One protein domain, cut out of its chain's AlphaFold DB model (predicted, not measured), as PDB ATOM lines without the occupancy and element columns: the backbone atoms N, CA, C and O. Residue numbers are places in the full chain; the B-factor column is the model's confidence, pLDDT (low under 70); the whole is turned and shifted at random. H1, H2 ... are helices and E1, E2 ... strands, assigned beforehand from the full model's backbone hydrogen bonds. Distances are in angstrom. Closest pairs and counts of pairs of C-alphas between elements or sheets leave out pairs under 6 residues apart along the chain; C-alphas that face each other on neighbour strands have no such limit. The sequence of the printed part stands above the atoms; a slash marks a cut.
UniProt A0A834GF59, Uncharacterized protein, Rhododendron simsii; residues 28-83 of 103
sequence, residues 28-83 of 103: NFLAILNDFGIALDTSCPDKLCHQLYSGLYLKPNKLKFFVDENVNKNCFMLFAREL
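What this domain is: This is residues 28 to 83 of the 103 residues of an uncharacterized protein of Rhododendron simsii (UniProt A0A834GF59). A small sheet of three strands, E1 to E3, has two short helices on one face: H1 stands off that face, and H2 packs beside E2 at the end of the sheet, leading straight into E1. The 56 printed residues run H1, H2, E1, E2, E3; the sheet's order is E1, E2, E3, antiparallel throughout, and the class is mixed, helices and strands. The whole is compact, with a radius of gyration of the C-alphas of 11.3 A and spans of 34 by 26 by 17 A.

Where its parts are: H1, residues 28 to 35, begins at C-alpha 28 (502.260, 415.166, 472.872) and is 11.0 A long. H2, residues 45 to 54, measures 14.1 A. E1 is residues 56 to 59, 8.8 A; E2 is residues 63 to 68, 15.6 A; E3 is residues 73 to 78, 16.2 A, ending at C-alpha 78 (506.562, 416.490, 491.110).

How they stand to each other: The strands form a meander, each the antiparallel neighbour of the one before. In the hairpin E1 and E2, N 56 and O 65 are within hydrogen-bond range at 2.7 A. In the hairpin E2 and E3, N 75 and O 66 are within range at 2.7 A. H1 is on the sheet at a height of 9.5 A, only just over none of its strands, with 2 C-alphas falling on E2 and 2 on E3; its closest C-alphas to E3 are Phe 29 and Asn 74, 7.3 A. H2 is on the same face, over none of the strands; its closest C-alphas to E2 are Tyr 53 and Val 67, 5.0 A. H1 and H2 are apart. In both helices every O i to N i+4 pair is within hydrogen-bond range.

The domain as a whole: The C-alphas of Cys 44 and Leu 83 are the farthest apart, 35.0 A. The printed part has no cut. The link from H1 to H2 is short; the others are tight. No printed residue has a pLDDT under 70.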
ATOM      1  N   ASN A  28     502.246 414.058 471.927       81.06
ATOM      2  CA  ASN A  28     502.260 415.166 472.872       81.06
ATOM      3  C   ASN A  28     503.527 415.181 473.749       81.06
ATOM      4  O   ASN A  28     503.928 416.259 474.180       81.06
ATOM      5  N   PHE A  29     504.192 414.038 473.969       87.19
ATOM      6  CA  PHE A  29     505.448 413.999 474.720       87.19
ATOM      7  C   PHE A  29     506.549 414.795 474.016       87.19
ATOM      8  O   PHE A  29     507.359 415.414 474.694       87.19
ATOM      9  N   LEU A  30     506.562 414.839 472.676       89.25
ATOM     10  CA  LEU A  30     507.549 415.624 471.929       89.25
ATOM     11  C   LEU A  30     507.383 417.116 472.196       89.25
ATOM     12  O   LEU A  30     508.374 417.798 472.421       89.25
ATOM     13  N   ALA A  31     506.143 417.612 472.205       88.94
ATOM     14  CA  ALA A  31     505.868 419.013 472.512       88.94
ATOM     15  C   ALA A  31     506.343 419.363 473.929       88.94
ATOM     16  O   ALA A  31     507.114 420.300 474.099       88.94
ATOM     17  N   ILE A  32     505.982 418.532 474.915       90.56
ATOM     18  CA  ILE A  32     506.425 418.702 476.305       90.56
ATOM     19  C   ILE A  32     507.955 418.722 476.375       90.56
ATOM     20  O   ILE A  32     508.534 419.641 476.932       90.56
ATOM     21  N   LEU A  33     508.636 417.726 475.814       92.00
ATOM     22  CA  LEU A  33     510.090 417.615 475.948       92.00
ATOM     23  C   LEU A  33     510.839 418.728 475.208       92.00
ATOM     24  O   LEU A  33     511.843 419.216 475.728       92.00
ATOM     25  N   ASN A  34     510.325 419.178 474.060       91.19
ATOM     26  CA  ASN A  34     510.877 420.319 473.331       91.19
ATOM     27  C   ASN A  34     510.753 421.624 474.128       91.19
ATOM     28  O   ASN A  34     511.721 422.379 474.173       91.19
ATOM     29  N   ASP A  35     509.626 421.860 474.809       91.81
ATOM     30  CA  ASP A  35     509.439 423.050 475.654       91.81
ATOM     31  C   ASP A  35     510.461 423.115 476.803       91.81
ATOM     32  O   ASP A  35     510.865 424.196 477.234       91.81
ATOM     33  N   PHE A  36     510.917 421.955 477.285       92.25
ATOM     34  CA  PHE A  36     511.966 421.842 478.303       92.25
ATOM     35  C   PHE A  36     513.384 421.703 477.719       92.25
ATOM     36  O   PHE A  36     514.340 421.566 478.482       92.25
ATOM     37  N   GLY A  37     513.546 421.727 476.391       93.44
ATOM     38  CA  GLY A  37     514.845 421.578 475.725       93.44
ATOM     39  C   GLY A  37     515.503 420.209 475.937       93.44
ATOM     40  O   GLY A  37     516.731 420.105 475.916       93.44
ATOM     41  N   ILE A  38     514.714 419.158 476.177       93.94
ATOM     42  CA  ILE A  38     515.220 417.804 476.421       93.94
ATOM     43  C   ILE A  38     515.515 417.109 475.089       93.94
ATOM     44  O   ILE A  38     514.615 416.866 474.288       93.94
ATOM     45  N   ALA A  39     516.775 416.729 474.875       90.62
ATOM     46  CA  ALA A  39     517.174 415.919 473.729       90.62
ATOM     47  C   ALA A  39     516.849 414.431 473.958       90.62
ATOM     48  O   ALA A  39     517.214 413.850 474.983       90.62
ATOM     49  N   LEU A  40     516.188 413.808 472.981       89.25
ATOM     50  CA  LEU A  40     515.883 412.375 472.957       89.25
ATOM     51  C   LEU A  40     516.787 411.636 471.969       89.25
ATOM     52  O   LEU A  40     517.097 412.162 470.900       89.25
ATOM     53  N   ASP A  41     517.151 410.393 472.289       90.94
ATOM     54  CA  ASP A  41     517.764 409.486 471.321       90.94
ATOM     55  C   ASP A  41     516.643 408.825 470.505       90.94
ATOM     56  O   ASP A  41     515.987 407.873 470.928       90.94
ATOM     57  N   THR A  42     516.415 409.360 469.309       89.69
ATOM     58  CA  THR A  42     515.445 408.834 468.341       89.69
ATOM     59  C   THR A  42     516.092 407.909 467.305       89.69
ATOM     60  O   THR A  42     515.439 407.550 466.324       89.69
ATOM     61  N   SER A  43     517.355 407.494 467.511       92.44
ATOM     62  CA  SER A  43     518.102 406.651 466.559       92.44
ATOM     63  C   SER A  43     517.468 405.280 466.342       92.44
ATOM     64  O   SER A  43     517.565 404.731 465.245       92.44
ATOM     65  N   CYS A  44     516.794 404.730 467.357       92.12
ATOM     66  CA  CYS A  44     515.945 403.557 467.197       92.12
ATOM     67  C   CYS A  44     514.721 403.590 468.134       92.12
ATOM     68  O   CYS A  44     514.777 404.203 469.205       92.12
ATOM     69  N   PRO A  45     513.618 402.910 467.761       90.12
ATOM     70  CA  PRO A  45     512.399 402.880 468.570       90.12
ATOM     71  C   PRO A  45     512.605 402.349 469.992       90.12
ATOM     72  O   PRO A  45     512.049 402.912 470.928       90.12
ATOM     73  N   ASP A  46     513.427 401.313 470.172       91.25
ATOM     74  CA  ASP A  46     513.607 400.665 471.479       91.25
ATOM     75  C   ASP A  46     514.297 401.580 472.491       91.25
ATOM     76  O   ASP A  46     513.891 401.652 473.651       91.25
ATOM     77  N   LYS A  47     515.308 402.338 472.050       92.62
ATOM     78  CA  LYS A  47     515.972 403.335 472.897       92.62
ATOM     79  C   LYS A  47     515.030 404.465 473.280       92.62
ATOM     80  O   LYS A  47     515.005 404.852 474.446       92.62
ATOM     81  N   LEU A  48     514.234 404.951 472.327       91.31
ATOM     82  CA  LEU A  48     513.229 405.972 472.598       91.31
ATOM     83  C   LEU A  48     512.219 405.473 473.641       91.31
ATOM     84  O   LEU A  48     511.981 406.159 474.633       91.31
ATOM     85  N   CYS A  49     511.673 404.266 473.464       90.69
ATOM     86  CA  CYS A  49     510.767 403.645 474.433       90.69
ATOM     87  C   CYS A  49     511.431 403.508 475.809       90.69
ATOM     88  O   CYS A  49     510.860 403.935 476.811       90.69
ATOM     89  N   HIS A  50     512.667 403.005 475.861       93.12
ATOM     90  CA  HIS A  50     513.420 402.883 477.104       93.12
ATOM     91  C   HIS A  50     513.608 404.240 477.803       93.12
ATOM     92  O   HIS A  50     513.413 404.343 479.014       93.12
ATOM     93  N   GLN A  51     513.943 405.309 477.073       94.19
ATOM     94  CA  GLN A  51     514.048 406.660 477.641       94.19
ATOM     95  C   GLN A  51     512.708 407.169 478.187       94.19
ATOM     96  O   GLN A  51     512.665 407.727 479.283       94.19
ATOM     97  N   LEU A  52     511.616 406.961 477.448       93.69
ATOM     98  CA  LEU A  52     510.285 407.407 477.857       93.69
ATOM     99  C   LEU A  52     509.783 406.659 479.100       93.69
ATOM    100  O   LEU A  52     509.248 407.300 480.003       93.69
ATOM    101  N   TYR A  53     509.991 405.343 479.181       93.31
ATOM    102  CA  TYR A  53     509.542 404.524 480.315       93.31
ATOM    103  C   TYR A  53     510.441 404.666 481.551       93.31
ATOM    104  O   TYR A  53     509.940 404.793 482.668       93.31
ATOM    105  N   SER A  54     511.769 404.728 481.381       94.12
ATOM    106  CA  SER A  54     512.702 404.986 482.499       94.12
ATOM    107  C   SER A  54     512.509 406.384 483.104       94.12
ATOM    108  O   SER A  54     512.663 406.590 484.319       94.12
ATOM    109  N   GLY A  55     512.096 407.328 482.259       94.62
ATOM    110  CA  GLY A  55     511.717 408.680 482.610       94.62
ATOM    111  C   GLY A  55     512.869 409.681 482.589       94.62
ATOM    112  O   GLY A  55     514.025 409.376 482.871       94.62
ATOM    113  N   LEU A  56     512.507 410.925 482.304       95.38
ATOM    114  CA  LEU A  56     513.395 412.037 482.003       95.38
ATOM    115  C   LEU A  56     513.172 413.156 483.017       95.38
ATOM    116  O   LEU A  56     512.036 413.522 483.321       95.38
ATOM    117  N   TYR A  57     514.250 413.729 483.544       95.19
ATOM    118  CA  TYR A  57     514.140 414.904 484.402       95.19
ATOM    119  C   TYR A  57     513.923 416.151 483.544       95.19
ATOM    120  O   TYR A  57     514.841 416.600 482.867       95.19
ATOM    121  N   LEU A  58     512.720 416.723 483.615       95.06
ATOM    122  CA  LEU A  58     512.394 418.015 483.000       95.06
ATOM    123  C   LEU A  58     513.067 419.166 483.750       95.06
ATOM    124  O   LEU A  58     513.504 420.152 483.167       95.06
ATOM    125  N   LYS A  59     513.160 419.028 485.076       94.00
ATOM    126  CA  LYS A  59     513.981 419.877 485.937       94.00
ATOM    127  C   LYS A  59     514.790 418.966 486.852       94.00
ATOM    128  O   LYS A  59     514.174 418.130 487.527       94.00
ATOM    129  N   PRO A  60     516.124 419.122 486.934       92.06
ATOM    130  CA  PRO A  60     516.968 418.275 487.766       92.06
ATOM    131  C   PRO A  60     516.413 418.174 489.178       92.06
ATOM    132  O   PRO A  60     516.134 419.190 489.818       92.06
ATOM    133  N   ASN A  61     516.209 416.939 489.636       89.38
ATOM    134  CA  ASN A  61     515.635 416.618 490.934       89.38
ATOM    135  C   ASN A  61     514.190 417.133 491.162       89.38
ATOM    136  O   ASN A  61     513.506 416.607 492.017       89.38
ATOM    137  N   LYS A  62     513.639 418.090 490.422       95.31
ATOM    138  CA  LYS A  62     512.381 418.781 490.771       95.31
ATOM    139  C   LYS A  62     511.143 418.237 490.066       95.31
ATOM    140  O   LYS A  62     510.076 418.163 490.674       95.31
ATOM    141  N   LEU A  63     511.293 417.841 488.806       95.88
ATOM    142  CA  LEU A  63     510.194 417.392 487.960       95.88
ATOM    143  C   LEU A  63     510.697 416.295 487.029       95.88
ATOM    144  O   LEU A  63     511.656 416.509 486.283       95.88
ATOM    145  N   LYS A  64     510.046 415.134 487.065       96.25
ATOM    146  CA  LYS A  64     510.326 414.006 486.174       96.25
ATOM    147  C   LYS A  64     509.099 413.706 485.320       96.25
ATOM    148  O   LYS A  64     507.988 413.659 485.835       96.25
ATOM    149  N   PHE A  65     509.318 413.502 484.031       96.12
ATOM    150  CA  PHE A  65     508.342 413.004 483.071       96.12
ATOM    151  C   PHE A  65     508.633 411.535 482.774       96.12
ATOM    152  O   PHE A  65     509.796 411.147 482.707       96.12
ATOM    153  N   PHE A  66     507.607 410.720 482.589       95.56
ATOM    154  CA  PHE A  66     507.749 409.356 482.085       95.56
ATOM    155  C   PHE A  66     506.450 408.917 481.417       95.56
ATOM    156  O   PHE A  66     505.404 409.522 481.640       95.56
ATOM    157  N   VAL A  67     506.506 407.875 480.600       93.00
ATOM    158  CA  VAL A  67     505.311 407.188 480.108       93.00
ATOM    159  C   VAL A  67     505.121 405.941 480.964       93.00
ATOM    160  O   VAL A  67     506.063 405.182 481.164       93.00
ATOM    161  N   ASP A  68     503.927 405.741 481.512       92.50
ATOM    162  CA  ASP A  68     503.590 404.483 482.180       92.50
ATOM    163  C   ASP A  68     503.493 403.378 481.126       92.50
ATOM    164  O   ASP A  68     502.683 403.478 480.209       92.50
ATOM    165  N   GLU A  69     504.320 402.343 481.241       89.94
ATOM    166  CA  GLU A  69     504.404 401.261 480.255       89.94
ATOM    167  C   GLU A  69     503.112 400.430 480.166       89.94
ATOM    168  O   GLU A  69     502.743 399.972 479.084       89.94
ATOM    169  N   ASN A  70     502.379 400.280 481.272       88.88
ATOM    170  CA  ASN A  70     501.187 399.434 481.328       88.88
ATOM    171  C   ASN A  70     499.983 400.101 480.663       88.88
ATOM    172  O   ASN A  70     499.198 399.444 479.980       88.88
ATOM    173  N   VAL A  71     499.810 401.407 480.890       87.69
ATOM    174  CA  VAL A  71     498.662 402.163 480.354       87.69
ATOM    175  C   VAL A  71     499.023 403.068 479.183       87.69
ATOM    176  O   VAL A  71     498.126 403.659 478.577       87.69
ATOM    177  N   ASN A  72     500.312 403.184 478.868       84.69
ATOM    178  CA  ASN A  72     500.868 404.017 477.812       84.69
ATOM    179  C   ASN A  72     500.375 405.477 477.880       84.69
ATOM    180  O   ASN A  72     499.917 406.074 476.900       84.69
ATOM    181  N   LYS A  73     500.423 406.049 479.088       88.56
ATOM    182  CA  LYS A  73     500.021 407.434 479.369       88.56
ATOM    183  C   LYS A  73     501.197 408.232 479.902       88.56
ATOM    184  O   LYS A  73     502.022 407.713 480.642       88.56
ATOM    185  N   ASN A  74     501.220 409.516 479.566       91.38
ATOM    186  CA  ASN A  74     502.171 410.457 480.136       91.38
ATOM    187  C   ASN A  74     501.921 410.634 481.632       91.38
ATOM    188  O   ASN A  74     500.794 410.889 482.062       91.38
ATOM    189  N   CYS A  75     502.998 410.594 482.395       94.25
ATOM    190  CA  CYS A  75     503.019 410.764 483.830       94.25
ATOM    191  C   CYS A  75     504.053 411.819 484.217       94.25
ATOM    192  O   CYS A  75     505.096 411.988 483.580       94.25
ATOM    193  N   PHE A  76     503.752 412.520 485.306       94.88
ATOM    194  CA  PHE A  76     504.629 413.517 485.894       94.88
ATOM    195  C   PHE A  76     504.814 413.201 487.368       94.88
ATOM    196  O   PHE A  76     503.852 412.942 488.089       94.88
ATOM    197  N   MET A  77     506.057 413.263 487.818       95.25
ATOM    198  CA  MET A  77     506.419 413.198 489.222       95.25
ATOM    199  C   MET A  77     506.957 414.562 489.634       95.25
ATOM    200  O   MET A  77     508.057 414.962 489.241       95.25
ATOM    201  N   LEU A  78     506.157 415.271 490.425       95.81
ATOM    202  CA  LEU A  78     506.562 416.490 491.110       95.81
ATOM    203  C   LEU A  78     507.212 416.103 492.438       95.81
ATOM    204  O   LEU A  78     506.585 415.469 493.284       95.81
ATOM    205  N   PHE A  79     508.475 416.469 492.626       94.00
ATOM    206  CA  PHE A  79     509.164 416.190 493.881       94.00
ATOM    207  C   PHE A  79     508.783 417.222 494.945       94.00
ATOM    208  O   PHE A  79     508.556 418.388 494.630       94.00
ATOM    209  N   ALA A  80     508.821 416.823 496.221       91.62
ATOM    210  CA  ALA A  80     508.471 417.689 497.353       91.62
ATOM    211  C   ALA A  80     509.208 419.043 497.349       91.62
ATOM    212  O   ALA A  80     508.639 420.063 497.705       91.62
ATOM    213  N   ARG A  81     510.457 419.071 496.870       90.75
ATOM    214  CA  ARG A  81     511.282 420.289 496.738       90.75
ATOM    215  C   ARG A  81     510.801 421.311 495.701       90.75
ATOM    216  O   ARG A  81     511.295 422.430 495.707       90.75
ATOM    217  N   GLU A  82     509.909 420.926 494.792       93.38
ATOM    218  CA  GLU A  82     509.268 421.828 493.819       93.38
ATOM    219  C   GLU A  82     507.779 422.050 494.157       93.38
ATOM    220  O   GLU A  82     507.132 422.910 493.566       93.38
ATOM    221  N   LEU A  83     507.225 421.300 495.116       91.19
ATOM    222  CA  LEU A  83     505.840 421.446 495.547       91.19
ATOM    223  C   LEU A  83     505.714 422.617 496.528       91.19
ATOM    224  O   LEU A  83     506.204 422.559 497.653       91.19
TER     225      LEU A  83